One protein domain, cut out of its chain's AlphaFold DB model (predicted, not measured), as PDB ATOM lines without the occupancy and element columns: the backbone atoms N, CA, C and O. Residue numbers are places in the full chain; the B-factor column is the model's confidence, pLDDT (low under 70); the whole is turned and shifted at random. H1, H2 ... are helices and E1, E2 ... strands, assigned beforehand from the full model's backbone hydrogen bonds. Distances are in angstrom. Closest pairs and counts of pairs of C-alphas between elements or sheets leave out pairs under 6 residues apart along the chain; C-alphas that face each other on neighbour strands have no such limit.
ATOM      1  N   THR A 431       5.888  -9.097 -34.155       60.59
ATOM      2  CA  THR A 431       4.579  -9.149 -33.484       60.59
ATOM      3  C   THR A 431       4.704  -9.731 -32.070       60.59
ATOM      4  O   THR A 431       4.154  -9.193 -31.112       60.59
ATOM      5  N   PHE A 432       5.492 -10.801 -31.908       62.39
ATOM      6  CA  PHE A 432       5.732 -11.420 -30.604       62.39
ATOM      7  C   PHE A 432       6.526 -10.535 -29.640       62.39
ATOM      8  O   PHE A 432       6.248 -10.544 -28.440       62.39
ATOM      9  N   ALA A 433       7.510  -9.784 -30.141       63.47
ATOM     10  CA  ALA A 433       8.282  -8.850 -29.328       63.47
ATOM     11  C   ALA A 433       7.394  -7.718 -28.789       63.47
ATOM     12  O   ALA A 433       7.465  -7.404 -27.603       63.47
ATOM     13  N   GLU A 434       6.500  -7.177 -29.620       65.70
ATOM     14  CA  GLU A 434       5.565  -6.117 -29.226       65.70
ATOM     15  C   GLU A 434       4.560  -6.578 -28.159       65.70
ATOM     16  O   GLU A 434       4.394  -5.913 -27.132       65.70
ATOM     17  N   GLU A 435       3.914  -7.733 -28.359       67.44
ATOM     18  CA  GLU A 435       2.979  -8.295 -27.372       67.44
ATOM     19  C   GLU A 435       3.669  -8.547 -26.025       67.44
ATOM     20  O   GLU A 435       3.121  -8.249 -24.959       67.44
ATOM     21  N   TYR A 436       4.898  -9.057 -26.070       67.25
ATOM     22  CA  TYR A 436       5.703  -9.312 -24.886       67.25
ATOM     23  C   TYR A 436       6.104  -8.027 -24.156       67.25
ATOM     24  O   TYR A 436       5.966  -7.944 -22.931       67.25
ATOM     25  N   ASP A 437       6.580  -7.016 -24.881       69.37
ATOM     26  CA  ASP A 437       6.968  -5.734 -24.295       69.37
ATOM     27  C   ASP A 437       5.766  -5.047 -23.639       69.37
ATOM     28  O   ASP A 437       5.899  -4.471 -22.551       69.37
ATOM     29  N   ALA A 438       4.572  -5.198 -24.222       74.59
ATOM     30  CA  ALA A 438       3.320  -4.752 -23.626       74.59
ATOM     31  C   ALA A 438       2.993  -5.494 -22.314       74.59
ATOM     32  O   ALA A 438       2.647  -4.844 -21.321       74.59
ATOM     33  N   VAL A 439       3.154  -6.826 -22.255       74.72
ATOM     34  CA  VAL A 439       2.994  -7.606 -21.006       74.72
ATOM     35  C   VAL A 439       3.982  -7.132 -19.943       74.72
ATOM     36  O   VAL A 439       3.588  -6.840 -18.811       74.72
ATOM     37  N   GLN A 440       5.261  -7.016 -20.302       75.42
ATOM     38  CA  GLN A 440       6.319  -6.610 -19.381       75.42
ATOM     39  C   GLN A 440       6.120  -5.184 -18.870       75.42
ATOM     40  O   GLN A 440       6.317  -4.923 -17.681       75.42
ATOM     41  N   SER A 441       5.689  -4.262 -19.732       79.79
ATOM     42  CA  SER A 441       5.332  -2.909 -19.309       79.79
ATOM     43  C   SER A 441       4.157  -2.929 -18.339       79.79
ATOM     44  O   SER A 441       4.264  -2.370 -17.247       79.79
ATOM     45  N   GLY A 442       3.092  -3.663 -18.671       80.89
ATOM     46  CA  GLY A 442       1.939  -3.827 -17.792       80.89
ATOM     47  C   GLY A 442       2.315  -4.399 -16.422       80.89
ATOM     48  O   GLY A 442       1.777  -3.971 -15.405       80.89
ATOM     49  N   TYR A 443       3.262  -5.338 -16.360       81.19
ATOM     50  CA  TYR A 443       3.760  -5.908 -15.104       81.19
ATOM     51  C   TYR A 443       4.582  -4.944 -14.275       81.19
ATOM     52  O   TYR A 443       4.383  -4.868 -13.060       81.19
ATOM     53  N   ARG A 444       5.474  -4.183 -14.911       82.99
ATOM     54  CA  ARG A 444       6.212  -3.118 -14.225       82.99
ATOM     55  C   ARG A 444       5.250  -2.087 -13.647       82.99
ATOM     56  O   ARG A 444       5.427  -1.668 -12.505       82.99
ATOM     57  N   ASP A 445       4.214  -1.731 -14.399       87.21
ATOM     58  CA  ASP A 445       3.199  -0.776 -13.964       87.21
ATOM     59  C   ASP A 445       2.338  -1.343 -12.832       87.21
ATOM     60  O   ASP A 445       2.184  -0.687 -11.802       87.21
ATOM     61  N   PHE A 446       1.868  -2.589 -12.951       88.82
ATOM     62  CA  PHE A 446       1.155  -3.291 -11.883       88.82
ATOM     63  C   PHE A 446       1.985  -3.346 -10.597       88.82
ATOM     64  O   PHE A 446       1.485  -3.008  -9.526       88.82
ATOM     65  N   ALA A 447       3.256  -3.752 -10.686       88.17
ATOM     66  CA  ALA A 447       4.142  -3.865  -9.532       88.17
ATOM     67  C   ALA A 447       4.411  -2.497  -8.891       88.17
ATOM     68  O   ALA A 447       4.421  -2.388  -7.663       88.17
ATOM     69  N   ARG A 448       4.564  -1.443  -9.703       89.46
ATOM     70  CA  ARG A 448       4.707  -0.060  -9.227       89.46
ATOM     71  C   ARG A 448       3.455   0.400  -8.480       89.46
ATOM     72  O   ARG A 448       3.567   0.874  -7.353       89.46
ATOM     73  N   GLN A 449       2.273   0.209  -9.068       92.51
ATOM     74  CA  GLN A 449       0.992   0.594  -8.467       92.51
ATOM     75  C   GLN A 449       0.696  -0.201  -7.190       92.51
ATOM     76  O   GLN A 449       0.290   0.376  -6.181       92.51
ATOM     77  N   LEU A 450       0.972  -1.509  -7.196       91.87
ATOM     78  CA  LEU A 450       0.866  -2.357  -6.013       91.87
ATOM     79  C   LEU A 450       1.788  -1.856  -4.902       91.87
ATOM     80  O   LEU A 450       1.347  -1.735  -3.763       91.87
ATOM     81  N   LYS A 451       3.054  -1.555  -5.218       91.84
ATOM     82  CA  LYS A 451       4.009  -1.026  -4.241       91.84
ATOM     83  C   LYS A 451       3.489   0.264  -3.612       91.84
ATOM     84  O   LYS A 451       3.467   0.351  -2.391       91.84
ATOM     85  N   CYS A 452       3.021   1.220  -4.416       93.09
ATOM     86  CA  CYS A 452       2.447   2.468  -3.908       93.09
ATOM     87  C   CYS A 452       1.226   2.218  -3.011       93.09
ATOM     88  O   CYS A 452       1.140   2.782  -1.922       93.09
ATOM     89  N   HIS A 453       0.303   1.349  -3.434       91.61
ATOM     90  CA  HIS A 453      -0.888   1.007  -2.655       91.61
ATOM     91  C   HIS A 453      -0.533   0.348  -1.317       91.61
ATOM     92  O   HIS A 453      -1.046   0.744  -0.271       91.61
ATOM     93  N   LEU A 454       0.382  -0.624  -1.336       90.78
ATOM     94  CA  LEU A 454       0.859  -1.266  -0.122       90.78
ATOM     95  C   LEU A 454       1.574  -0.252   0.774       90.78
ATOM     96  O   LEU A 454       1.252  -0.178   1.947       90.78
ATOM     97  N   GLU A 455       2.466   0.596   0.263       90.58
ATOM     98  CA  GLU A 455       3.131   1.620   1.083       90.58
ATOM     99  C   GLU A 455       2.149   2.543   1.818       90.58
ATOM    100  O   GLU A 455       2.389   2.869   2.982       90.58
ATOM    101  N   MET A 456       1.048   2.941   1.173       88.38
ATOM    102  CA  MET A 456      -0.016   3.713   1.825       88.38
ATOM    103  C   MET A 456      -0.712   2.902   2.922       88.38
ATOM    104  O   MET A 456      -0.919   3.405   4.024       88.38
ATOM    105  N   GLU A 457      -1.032   1.638   2.646       86.11
ATOM    106  CA  GLU A 457      -1.726   0.763   3.590       86.11
ATOM    107  C   GLU A 457      -0.852   0.382   4.798       86.11
ATOM    108  O   GLU A 457      -1.352   0.314   5.921       86.11
ATOM    109  N   TYR A 458       0.460   0.201   4.609       84.94
ATOM    110  CA  TYR A 458       1.413   0.011   5.707       84.94
ATOM    111  C   TYR A 458       1.453   1.240   6.611       84.94
ATOM    112  O   TYR A 458       1.310   1.089   7.819       84.94
ATOM    113  N   LYS A 459       1.578   2.446   6.039       84.42
ATOM    114  CA  LYS A 459       1.551   3.698   6.814       84.42
ATOM    115  C   LYS A 459       0.254   3.836   7.609       84.42
ATOM    116  O   LYS A 459       0.303   4.051   8.809       84.42
ATOM    117  N   ARG A 460      -0.896   3.604   6.968       82.13
ATOM    118  CA  ARG A 460      -2.216   3.675   7.615       82.13
ATOM    119  C   ARG A 460      -2.346   2.718   8.807       82.13
ATOM    120  O   ARG A 460      -3.003   3.037   9.793       82.13
ATOM    121  N   ARG A 461      -1.742   1.529   8.725       78.54
ATOM    122  CA  ARG A 461      -1.799   0.504   9.783       78.54
ATOM    123  C   ARG A 461      -0.789   0.705  10.909       78.54
ATOM    124  O   ARG A 461      -0.956   0.082  11.949       78.54
ATOM    125  N   ILE A 462       0.211   1.570  10.741       70.62
ATOM    126  CA  ILE A 462       1.028   2.031  11.876       70.62
ATOM    127  C   ILE A 462       0.132   2.785  12.867       70.62
ATOM    128  O   ILE A 462       0.246   2.578  14.071       70.62
ATOM    129  N   ASP A 463      -0.821   3.560  12.346       66.74
ATOM    130  CA  ASP A 463      -1.735   4.377  13.148       66.74
ATOM    131  C   ASP A 463      -2.993   3.617  13.608       66.74
ATOM    132  O   ASP A 463      -3.732   4.097  14.466       66.74
ATOM    133  N   THR A 464      -3.266   2.428  13.052       65.33
ATOM    134  CA  THR A 464      -4.527   1.701  13.288       65.33
ATOM    135  C   THR A 464      -4.310   0.203  13.513       65.33
ATOM    136  O   THR A 464      -3.798  -0.501  12.642       65.33
ATOM    137  N   SER A 465      -4.795  -0.330  14.640       62.10
ATOM    138  CA  SER A 465      -4.744  -1.760  14.980       62.10
ATOM    139  C   SER A 465      -5.779  -2.584  14.194       62.10
ATOM    140  O   SER A 465      -6.843  -2.946  14.691       62.10
ATOM    141  N   SER A 466      -5.474  -2.899  12.933       67.77
ATOM    142  CA  SER A 466      -6.263  -3.848  12.135       67.77
ATOM    143  C   SER A 466      -5.799  -5.292  12.355       67.77
ATOM    144  O   SER A 466      -4.607  -5.586  12.274       67.77
ATOM    145  N   ASN A 467      -6.749  -6.207  12.563       71.56
ATOM    146  CA  ASN A 467      -6.485  -7.647  12.695       71.56
ATOM    147  C   ASN A 467      -6.366  -8.384  11.348       71.56
ATOM    148  O   ASN A 467      -5.986  -9.560  11.329       71.56
ATOM    149  N   ASP A 468      -6.705  -7.735  10.231       78.03
ATOM    150  CA  ASP A 468      -6.649  -8.367   8.911       78.03
ATOM    151  C   ASP A 468      -5.195  -8.516   8.447       78.03
ATOM    152  O   ASP A 468      -4.448  -7.549   8.395       78.03
ATOM    153  N   THR A 469      -4.771  -9.714   8.070       80.20
ATOM    154  CA  THR A 469      -3.414  -9.965   7.561       80.20
ATOM    155  C   THR A 469      -3.356 -10.002   6.035       80.20
ATOM    156  O   THR A 469      -2.284 -10.215   5.470       80.20
ATOM    157  N   CYS A 470      -4.493  -9.867   5.349       84.65
ATOM    158  CA  CYS A 470      -4.606 -10.007   3.904       84.65
ATOM    159  C   CYS A 470      -4.661  -8.641   3.200       84.65
ATOM    160  O   CYS A 470      -5.173  -7.662   3.736       84.65
ATOM    161  N   ALA A 471      -4.164  -8.591   1.964       86.36
ATOM    162  CA  ALA A 471      -4.403  -7.492   1.031       86.36
ATOM    163  C   ALA A 471      -5.022  -8.036  -0.259       86.36
ATOM    164  O   ALA A 471      -4.655  -9.120  -0.720       86.36
ATOM    165  N   ILE A 472      -5.952  -7.289  -0.856       88.89
ATOM    166  CA  ILE A 472      -6.459  -7.560  -2.203       88.89
ATOM    167  C   ILE A 472      -6.216  -6.314  -3.041       88.89
ATOM    168  O   ILE A 472      -6.771  -5.257  -2.758       88.89
ATOM    169  N   PHE A 473      -5.418  -6.455  -4.089       90.63
ATOM    170  CA  PHE A 473      -5.104  -5.389  -5.024       90.63
ATOM    171  C   PHE A 473      -5.683  -5.710  -6.399       90.63
ATOM    172  O   PHE A 473      -5.555  -6.834  -6.893       90.63
ATOM    173  N   LYS A 474      -6.337  -4.725  -7.012       88.31
ATOM    174  CA  LYS A 474      -6.920  -4.835  -8.350       88.31
ATOM    175  C   LYS A 474      -6.348  -3.730  -9.227       88.31
ATOM    176  O   LYS A 474      -6.412  -2.566  -8.849       88.31
ATOM    177  N   TYR A 475      -5.840  -4.092 -10.397       85.92
ATOM    178  CA  TYR A 475      -5.346  -3.141 -11.388       85.92
ATOM    179  C   TYR A 475      -5.603  -3.705 -12.782       85.92
ATOM    180  O   TYR A 475      -5.223  -4.838 -13.068       85.92
ATOM    181  N   LEU A 476      -6.305  -2.943 -13.627       84.47
ATOM    182  CA  LEU A 476      -6.814  -3.424 -14.918       84.47
ATOM    183  C   LEU A 476      -7.608  -4.739 -14.744       84.47
ATOM    184  O   LEU A 476      -8.533  -4.807 -13.926       84.47
ATOM    185  N   ASN A 477      -7.279  -5.782 -15.502       81.17
ATOM    186  CA  ASN A 477      -7.846  -7.127 -15.397       81.17
ATOM    187  C   ASN A 477      -7.132  -8.026 -14.368       81.17
ATOM    188  O   ASN A 477      -7.539  -9.173 -14.187       81.17
ATOM    189  N   LEU A 478      -6.102  -7.539 -13.670       84.46
ATOM    190  CA  LEU A 478      -5.387  -8.307 -12.655       84.46
ATOM    191  C   LEU A 478      -5.989  -8.136 -11.265       84.46
ATOM    192  O   LEU A 478      -6.250  -7.026 -10.798       84.46
ATOM    193  N   VAL A 479      -6.131  -9.263 -10.567       86.80
ATOM    194  CA  VAL A 479      -6.460  -9.311  -9.143       86.80
ATOM    195  C   VAL A 479      -5.396 -10.117  -8.418       86.80
ATOM    196  O   VAL A 479      -5.209 -11.303  -8.691       86.80
ATOM    197  N   CYS A 480      -4.722  -9.475  -7.469       90.41
ATOM    198  CA  CYS A 480      -3.741 -10.087  -6.590       90.41
ATOM    199  C   CYS A 480      -4.285 -10.140  -5.162       90.41
ATOM    200  O   CYS A 480      -4.630  -9.112  -4.583       90.41
ATOM    201  N   LYS A 481      -4.361 -11.343  -4.596       90.67
ATOM    202  CA  LYS A 481      -4.648 -11.583  -3.181       90.67
ATOM    203  C   LYS A 481      -3.354 -12.001  -2.492       90.67
ATOM    204  O   LYS A 481      -2.705 -12.947  -2.933       90.67
ATOM    205  N   ILE A 482      -2.999 -11.313  -1.414       90.19
ATOM    206  CA  ILE A 482      -1.764 -11.529  -0.660       90.19
ATOM    207  C   ILE A 482      -2.133 -11.895   0.778       90.19
ATOM    208  O   ILE A 482      -2.543 -11.032   1.551       90.19
ATOM    209  N   GLY A 483      -1.989 -13.169   1.139       84.25
ATOM    210  CA  GLY A 483      -2.113 -13.652   2.515       84.25
ATOM    211  C   GLY A 483      -0.811 -13.481   3.301       84.25
ATOM    212  O   GLY A 483       0.273 -13.675   2.748       84.25
ATOM    213  N   GLY A 484      -0.916 -13.117   4.584       80.58
ATOM    214  CA  GLY A 484       0.241 -12.834   5.447       80.58
ATOM    215  C   GLY A 484       0.957 -11.523   5.104       80.58
ATOM    216  O   GLY A 484       2.121 -11.346   5.447       80.58
ATOM    217  N   CYS A 485       0.282 -10.618   4.388       81.87
ATOM    218  CA  CYS A 485       0.815  -9.322   3.982       81.87
ATOM    219  C   CYS A 485       1.114  -8.422   5.187       81.87
ATOM    220  O   CYS A 485       2.108  -7.712   5.163       81.87
ATOM    221  N   PHE A 486       0.293  -8.453   6.238       81.89
ATOM    222  CA  PHE A 486       0.453  -7.602   7.424       81.89
ATOM    223  C   PHE A 486       0.650  -8.444   8.688       81.89
ATOM    224  O   PHE A 486       0.105  -9.543   8.790       81.89
ATOM    225  N   VAL A 487       1.407  -7.919   9.653       72.58
ATOM    226  CA  VAL A 487       1.615  -8.554  10.965       72.58
ATOM    227  C   VAL A 487       0.443  -8.199  11.887       72.58
ATOM    228  O   VAL A 487       0.023  -7.043  11.929       72.58
ATOM    229  N   ARG A 488      -0.095  -9.177  12.634       65.05
ATOM    230  CA  ARG A 488      -1.130  -8.912  13.651       65.05
ATOM    231  C   ARG A 488      -0.542  -8.079  14.791       65.05
ATOM    232  O   ARG A 488       0.549  -8.383  15.271       65.05
ATOM    233  N   GLY A 489      -1.273  -7.055  15.238       56.92
ATOM    234  CA  GLY A 489      -0.886  -6.259  16.404       56.92
ATOM    235  C   GLY A 489      -0.663  -7.156  17.626       56.92
ATOM    236  O   GLY A 489      -1.486  -8.023  17.915       56.92
ATOM    237  N   PHE A 506       4.442 -15.604   2.456       77.74
ATOM    238  CA  PHE A 506       3.381 -14.889   1.751       77.74
ATOM    239  C   PHE A 506       2.643 -15.827   0.794       77.74
ATOM    240  O   PHE A 506       3.262 -16.400  -0.112       77.74
ATOM    241  N   HIS A 507       1.323 -15.914   0.951       81.46
ATOM    242  CA  HIS A 507       0.436 -16.626   0.033       81.46
ATOM    243  C   HIS A 507      -0.047 -15.657  -1.047       81.46
ATOM    244  O   HIS A 507      -1.030 -14.939  -0.859       81.46
ATOM    245  N   ILE A 508       0.689 -15.584  -2.158       86.11
ATOM    246  CA  ILE A 508       0.422 -14.651  -3.258       86.11
ATOM    247  C   ILE A 508      -0.351 -15.385  -4.355       86.11
ATOM    248  O   ILE A 508       0.201 -16.246  -5.040       86.11
ATOM    249  N   HIS A 509      -1.608 -15.005  -4.560       85.10
ATOM    250  CA  HIS A 509      -2.441 -15.498  -5.651       85.10
ATOM    251  C   HIS A 509      -2.758 -14.364  -6.617       85.10
ATOM    252  O   HIS A 509      -3.486 -13.433  -6.281       85.10
ATOM    253  N   VAL A 510      -2.232 -14.469  -7.835       85.89
ATOM    254  CA  VAL A 510      -2.524 -13.547  -8.936       85.89
ATOM    255  C   VAL A 510      -3.407 -14.265  -9.942       85.89
ATOM    256  O   VAL A 510      -3.073 -15.375 -10.360       85.89
ATOM    257  N   ARG A 511      -4.519 -13.632 -10.324       81.71
ATOM    258  CA  ARG A 511      -5.415 -14.101 -11.384       81.71
ATOM    259  C   ARG A 511      -5.763 -12.971 -12.346       81.71
ATOM    260  O   ARG A 511      -5.950 -11.830 -11.921       81.71
ATOM    261  N   SER A 512      -5.907 -13.316 -13.621       75.51
ATOM    262  CA  SER A 512      -6.501 -12.448 -14.638       75.51
ATOM    263  C   SER A 512      -7.997 -12.707 -14.690       75.51
ATOM    264  O   SER A 512      -8.421 -13.851 -14.849       75.51
ATOM    265  N   ILE A 513      -8.807 -11.670 -14.517       72.31
ATOM    266  CA  ILE A 513     -10.258 -11.763 -14.646       72.31
ATOM    267  C   ILE A 513     -10.640 -11.125 -15.980       72.31
ATOM    268  O   ILE A 513     -10.377  -9.935 -16.166       72.31
ATOM    269  N   PRO A 514     -11.283 -11.858 -16.905       62.60
ATOM    270  CA  PRO A 514     -11.827 -11.242 -18.105       62.60
ATOM    271  C   PRO A 514     -12.874 -10.203 -17.686       62.60
ATOM    272  O   PRO A 514     -13.907 -10.549 -17.108       62.60
ATOM    273  N   ARG A 515     -12.602  -8.917 -17.942       55.60
ATOM    274  CA  ARG A 515     -13.604  -7.863 -17.748       55.60
ATOM    275  C   ARG A 515     -14.741  -8.118 -18.741       55.60
ATOM    276  O   ARG A 515     -14.524  -8.104 -19.953       55.60
ATOM    277  N   ARG A 516     -15.931  -8.432 -18.221       48.67
ATOM    278  CA  ARG A 516     -17.166  -8.498 -19.009       48.67
ATOM    279  C   ARG A 516     -17.606  -7.065 -19.303       48.67
ATOM    280  O   ARG A 516     -17.858  -6.319 -18.365       48.67
ATOM    281  N   GLY A 517     -17.734  -6.727 -20.583       50.20
ATOM    282  CA  GLY A 517     -18.223  -5.427 -21.041       50.20
ATOM    283  C   GLY A 517     -17.104  -4.460 -21.437       50.20
ATOM    284  O   GLY A 517     -16.098  -4.361 -20.749       50.20
ATOM    285  N   GLN A 518     -17.335  -3.770 -22.558       44.97
ATOM    286  CA  GLN A 518     -16.511  -2.745 -23.215       44.97
ATOM    287  C   GLN A 518     -15.232  -3.249 -23.913       44.97
ATOM    288  O   GLN A 518     -14.282  -3.753 -23.314       44.97
ATOM    289  N   ASN A 519     -15.239  -3.113 -25.242       55.29
ATOM    290  CA  ASN A 519     -14.107  -3.392 -26.124       55.29
ATOM    291  C   ASN A 519     -13.011  -2.311 -26.050       55.29
ATOM    292  O   ASN A 519     -11.931  -2.547 -26.579       55.29
ATOM    293  N   ASP A 520     -13.249  -1.202 -25.342       50.37
ATOM    294  CA  ASP A 520     -12.402  -0.001 -25.405       50.37
ATOM    295  C   ASP A 520     -11.524   0.242 -24.162       50.37
ATOM    296  O   ASP A 520     -10.735   1.184 -24.141       50.37
ATOM    297  N   GLU A 521     -11.616  -0.585 -23.116       51.68
ATOM    298  CA  GLU A 521     -10.707  -0.453 -21.970       51.68
ATOM    299  C   GLU A 521      -9.374  -1.179 -22.219       51.68
ATOM    300  O   GLU A 521      -9.384  -2.324 -22.691       51.68
ATOM    301  N   PRO A 522      -8.224  -0.581 -21.844       54.72
ATOM    302  CA  PRO A 522      -6.925  -1.228 -21.985       54.72
ATOM    303  C   PRO A 522      -6.898  -2.525 -21.168       54.72
ATOM    304  O   PRO A 522      -6.939  -2.524 -19.934       54.72
ATOM    305  N   LYS A 523      -6.840  -3.659 -21.868       62.96
ATOM    306  CA  LYS A 523      -6.661  -4.991 -21.282       62.96
ATOM    307  C   LYS A 523      -5.175  -5.312 -21.292       62.96
ATOM    308  O   LYS A 523      -4.535  -5.169 -22.330       62.96
ATOM    309  N   MET A 524      -4.627  -5.787 -20.172       64.67
ATOM    310  CA  MET A 524      -3.308  -6.415 -20.250       64.67
ATOM    311  C   MET A 524      -3.400  -7.673 -21.122       64.67
ATOM    312  O   MET A 524      -4.399  -8.400 -21.000       64.67
ATOM    313  N   PRO A 525      -2.377  -7.953 -21.953       62.75
ATOM    314  CA  PRO A 525      -2.335  -9.171 -22.752       62.75
ATOM    315  C   PRO A 525      -2.366 -10.421 -21.857       62.75
ATOM    316  O   PRO A 525      -2.110 -10.356 -20.651       62.75
ATOM    317  N   ARG A 526      -2.742 -11.574 -22.424       62.42
ATOM    318  CA  ARG A 526      -2.851 -12.828 -21.661       62.42
ATOM    319  C   ARG A 526      -1.470 -13.259 -21.147       62.42
ATOM    320  O   ARG A 526      -0.556 -13.462 -21.928       62.42
ATOM    321  N   PHE A 527      -1.373 -13.457 -19.836       62.52
ATOM    322  CA  PHE A 527      -0.158 -13.867 -19.118       62.52
ATOM    323  C   PHE A 527       0.126 -15.336 -19.283       62.52
ATOM    324  O   PHE A 527      -0.811 -16.088 -19.037       62.52
ATOM    325  N   ASP A 528       1.349 -15.760 -19.582       62.69
ATOM    326  CA  ASP A 528       1.770 -17.152 -19.407       62.69
ATOM    327  C   ASP A 528       1.932 -17.539 -17.903       62.69
ATOM    328  O   ASP A 528       1.785 -16.701 -17.007       62.69
ATOM    329  N   ASP A 529       2.119 -18.818 -17.561       62.63
ATOM    330  CA  ASP A 529       2.268 -19.216 -16.142       62.63
ATOM    331  C   ASP A 529       3.602 -18.747 -15.540       62.63
ATOM    332  O   ASP A 529       3.701 -18.498 -14.334       62.63
ATOM    333  N   VAL A 530       4.613 -18.568 -16.388       60.65
ATOM    334  CA  VAL A 530       5.943 -18.093 -16.013       60.65
ATOM    335  C   VAL A 530       5.924 -16.584 -15.770       60.65
ATOM    336  O   VAL A 530       6.476 -16.112 -14.785       60.65
ATOM    337  N   ASP A 531       5.208 -15.829 -16.598       69.88
ATOM    338  CA  ASP A 531       4.833 -14.431 -16.439       69.88
ATOM    339  C   ASP A 531       4.142 -14.224 -15.080       69.88
ATOM    340  O   ASP A 531       4.483 -13.314 -14.321       69.88
ATOM    341  N   LEU A 532       3.161 -15.072 -14.743       73.06
ATOM    342  CA  LEU A 532       2.482 -15.013 -13.445       73.06
ATOM    343  C   LEU A 532       3.428 -15.349 -12.289       73.06
ATOM    344  O   LEU A 532       3.318 -14.747 -11.218       73.06
ATOM    345  N   TRP A 533       4.344 -16.297 -12.477       69.10
ATOM    346  CA  TRP A 533       5.359 -16.626 -11.484       69.10
ATOM    347  C   TRP A 533       6.355 -15.478 -11.267       69.10
ATOM    348  O   TRP A 533       6.568 -15.075 -10.124       69.10
ATOM    349  N   GLU A 534       6.893 -14.879 -12.330       69.90
ATOM    350  CA  GLU A 534       7.781 -13.711 -12.277       69.90
ATOM    351  C   GLU A 534       7.106 -12.536 -11.575       69.90
ATOM    352  O   GLU A 534       7.701 -11.882 -10.711       69.90
ATOM    353  N   LEU A 535       5.833 -12.297 -11.897       78.29
ATOM    354  CA  LEU A 535       5.035 -11.289 -11.225       78.29
ATOM    355  C   LEU A 535       4.904 -11.611  -9.730       78.29
ATOM    356  O   LEU A 535       5.130 -10.732  -8.901       78.29
ATOM    357  N   ARG A 536       4.619 -12.863  -9.346       81.62
ATOM    358  CA  ARG A 536       4.589 -13.284  -7.929       81.62
ATOM    359  C   ARG A 536       5.944 -13.101  -7.240       81.62
ATOM    360  O   ARG A 536       5.966 -12.667  -6.089       81.62
ATOM    361  N   CYS A 537       7.056 -13.390  -7.913       74.14
ATOM    362  CA  CYS A 537       8.411 -13.170  -7.401       74.14
ATOM    363  C   CYS A 537       8.703 -11.680  -7.195       74.14
ATOM    364  O   CYS A 537       9.180 -11.289  -6.130       74.14
ATOM    365  N   THR A 538       8.319 -10.843  -8.156       80.17
ATOM    366  CA  THR A 538       8.420  -9.382  -8.064       80.17
ATOM    367  C   THR A 538       7.584  -8.845  -6.901       80.17
ATOM    368  O   THR A 538       8.081  -8.078  -6.079       80.17
ATOM    369  N   ILE A 539       6.336  -9.308  -6.760       85.47
ATOM    370  CA  ILE A 539       5.455  -8.960  -5.636       85.47
ATOM    371  C   ILE A 539       6.087  -9.383  -4.309       85.47
ATOM    372  O   ILE A 539       6.096  -8.607  -3.357       85.47
ATOM    373  N   ARG A 540       6.647 -10.596  -4.234       84.61
ATOM    374  CA  ARG A 540       7.325 -11.098  -3.033       84.61
ATOM    375  C   ARG A 540       8.528 -10.231  -2.661       84.61
ATOM    376  O   ARG A 540       8.669  -9.887  -1.492       84.61
ATOM    377  N   ALA A 541       9.345  -9.831  -3.634       80.58
ATOM    378  CA  ALA A 541      10.468  -8.925  -3.409       80.58
ATOM    379  C   ALA A 541      10.000  -7.561  -2.872       80.58
ATOM    380  O   ALA A 541      10.552  -7.071  -1.887       80.58
ATOM    381  N   VAL A 542       8.936  -6.990  -3.450       84.53
ATOM    382  CA  VAL A 542       8.310  -5.756  -2.946       84.53
ATOM    383  C   VAL A 542       7.828  -5.935  -1.504       84.53
ATOM    384  O   VAL A 542       8.129  -5.102  -0.655       84.53
ATOM    385  N   LEU A 543       7.132  -7.030  -1.192       85.35
ATOM    386  CA  LEU A 543       6.650  -7.310   0.165       85.35
ATOM    387  C   LEU A 543       7.791  -7.443   1.175       85.35
ATOM    388  O   LEU A 543       7.691  -6.890   2.265       85.35
ATOM    389  N   ASN A 544       8.884  -8.121   0.818       82.26
ATOM    390  CA  ASN A 544      10.060  -8.235   1.683       82.26
ATOM    391  C   ASN A 544      10.708  -6.872   1.950       82.26
ATOM    392  O   ASN A 544      11.052  -6.578   3.093       82.26
ATOM    393  N   GLN A 545      10.818  -6.014   0.928       83.21
ATOM    394  CA  GLN A 545      11.304  -4.641   1.098       83.21
ATOM    395  C   GLN A 545      10.407  -3.839   2.051       83.21
ATOM    396  O   GLN A 545      10.912  -3.130   2.920       83.21
ATOM    397  N   LEU A 546       9.082  -3.973   1.929       84.91
ATOM    398  CA  LEU A 546       8.131  -3.287   2.805       84.91
ATOM    399  C   LEU A 546       8.144  -3.844   4.236       84.91
ATOM    400  O   LEU A 546       8.118  -3.062   5.183       84.91
ATOM    401  N   HIS A 547       8.247  -5.163   4.415       81.31
ATOM    402  CA  HIS A 547       8.390  -5.803   5.734       81.31
ATOM    403  C   HIS A 547       9.657  -5.353   6.443       81.31
ATOM    404  O   HIS A 547       9.597  -4.965   7.606       81.31
ATOM    405  N   SER A 548      10.785  -5.354   5.731       78.50
ATOM    406  CA  SER A 548      12.057  -4.862   6.259       78.50
ATOM    407  C   SER A 548      11.944  -3.393   6.687       78.50
ATOM    408  O   SER A 548      12.323  -3.044   7.800       78.50
ATOM    409  N   LYS A 549      11.311  -2.553   5.854       83.43
ATOM    410  CA  LYS A 549      11.139  -1.117   6.112       83.43
ATOM    411  C   LYS A 549      10.205  -0.783   7.282       83.43
ATOM    412  O   LYS A 549      10.474   0.177   7.994       83.43
ATOM    413  N   TYR A 550       9.088  -1.494   7.439       81.70
ATOM    414  CA  TYR A 550       8.028  -1.109   8.386       81.70
ATOM    415  C   TYR A 550       7.924  -2.002   9.626       81.70
ATOM    416  O   TYR A 550       7.428  -1.547  10.652       81.70
ATOM    417  N   TYR A 551       8.370  -3.258   9.556       75.33
ATOM    418  CA  TYR A 551       8.290  -4.205  10.673       75.33
ATOM    419  C   TYR A 551       9.655  -4.579  11.265       75.33
ATOM    420  O   TYR A 551       9.691  -5.358  12.215       75.33
ATOM    421  N   ASN A 552      10.769  -4.050  10.736       68.42
ATOM    422  CA  ASN A 552      12.139  -4.385  11.154       68.42
ATOM    423  C   ASN A 552      12.420  -5.901  11.203       68.42
ATOM    424  O   ASN A 552      13.291  -6.367  11.935       68.42
ATOM    425  N   THR A 553      11.679  -6.702  10.435       62.85
ATOM    426  CA  THR A 553      11.964  -8.130  10.312       62.85
ATOM    427  C   THR A 553      13.174  -8.292   9.407       62.85
ATOM    428  O   THR A 553      13.125  -7.867   8.251       62.85
ATOM    429  N   SER A 554      14.225  -8.942   9.906       52.55
ATOM    430  CA  SER A 554      15.446  -9.297   9.175       52.55
ATOM    431  C   SER A 554      15.192 -10.371   8.106       52.55
ATOM    432  O   SER A 554      15.902 -11.366   8.031       52.55
ATOM    433  N   ARG A 555      14.184 -10.192   7.242       52.32
ATOM    434  CA  ARG A 555      13.929 -11.040   6.063       52.32
ATOM    435  C   ARG A 555      14.931 -10.732   4.936       52.32
ATOM    436  O   ARG A 555      14.551 -10.666   3.768       52.32
ATOM    437  N   MET A 556      16.195 -10.491   5.302       44.39
ATOM    438  CA  MET A 556      17.297 -10.199   4.380       44.39
ATOM    439  C   MET A 556      17.518 -11.360   3.404       44.39
ATOM    440  O   MET A 556      17.782 -11.104   2.235       44.39
ATOM    441  N   ASP A 557      17.261 -12.598   3.840       46.47
ATOM    442  CA  ASP A 557      17.405 -13.836   3.051       46.47
ATOM    443  C   ASP A 557      16.561 -13.861   1.762       46.47
ATOM    444  O   ASP A 557      16.752 -14.706   0.891       46.47
ATOM    445  N   TYR A 558      15.614 -12.926   1.616       46.21
ATOM    446  CA  TYR A 558      14.738 -12.824   0.451       46.21
ATOM    447  C   TYR A 558      14.790 -11.459  -0.252       46.21
ATOM    448  O   TYR A 558      13.957 -11.188  -1.132       46.21
ATOM    449  N   LEU A 559      15.714 -10.573   0.136       41.26
ATOM    450  CA  LEU A 559      15.959  -9.328  -0.584       41.26
ATOM    451  C   LEU A 559      16.727  -9.655  -1.859       41.26
ATOM    452  O   LEU A 559      17.943  -9.774  -1.873       41.26
TER     453      LEU A 559
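What this domain is: This is residues 431 to 489 and 506 to 559 of the 647 residues of the protein "F-box domain-containing protein" of Caenorhabditis elegans (UniProt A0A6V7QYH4). Two long helices, H1 and H2, lie side by side over one face of a small three-stranded sheet, making two layers, with helices on one face alone. Little H3 folds back on residues 541 to 548 of H2. The printed part has 113 residues, in the order H1 E1 E2 E3 H2 H3; the antiparallel sheet runs E1 - E2 - E3, and the class is mixed, helices and strands. It is compact, with a radius of gyration of the C-alphas of 15.4 A and spans of 48 by 32 by 19 A.

Where its parts are: Find C-alpha 431 at (4.579, -9.149, -33.484); from there H1, residues 431 to 462, runs 46.9 A. Next come E1, residues 471 to 475, 13.2 A; E2, residues 478 to 483, 16.4 A; and E3, residues 507 to 512, 16.8 A. H2, residues 529 to 551, runs 31.3 A, and H3, residues 555 to 558, 5.9 A, ends with C-alpha 558 at (14.738, -12.824, 0.451).

How they stand to each other: Look at the hairpin E1 and E2: N 473 and O 480 are 2.8 A apart, within hydrogen-bond range. Between antiparallel E2 and E3, N 481 and O 509 are 2.8 A apart, also within range. H1 is on the sheet at a height of 9.0 A, over E1; its closest C-alphas to E1 are Phe 446 and Tyr 475, 6.5 A. H2, on the same face, is over E2 and E3 at 9.3 A; C-alphas 508 and 536 are its closest to E3, 6.4 A. With residues 443 to 458 alone, H1 touches H2, the same way at a shallow tilt of 25 degrees, closest at C-alphas 451 and 542, 6.5 A. H3 touches H2, closest at C-alphas 548 and 555, 6.5 A. In H1 and H2 every O i to N i+4 pair is within hydrogen-bond range; H3 is too short for one.

The domain as a whole: The farthest C-alphas, 431 and 489, are 50.3 A apart. Residues 490 to 505 are not printed; C-alphas 489 and 506 stand 17.5 A apart across the cut. The link E3 to H2 is long, 16 residues. Confidence is under 70 at 41 residues, among them 514 to 531 and 552 to 559.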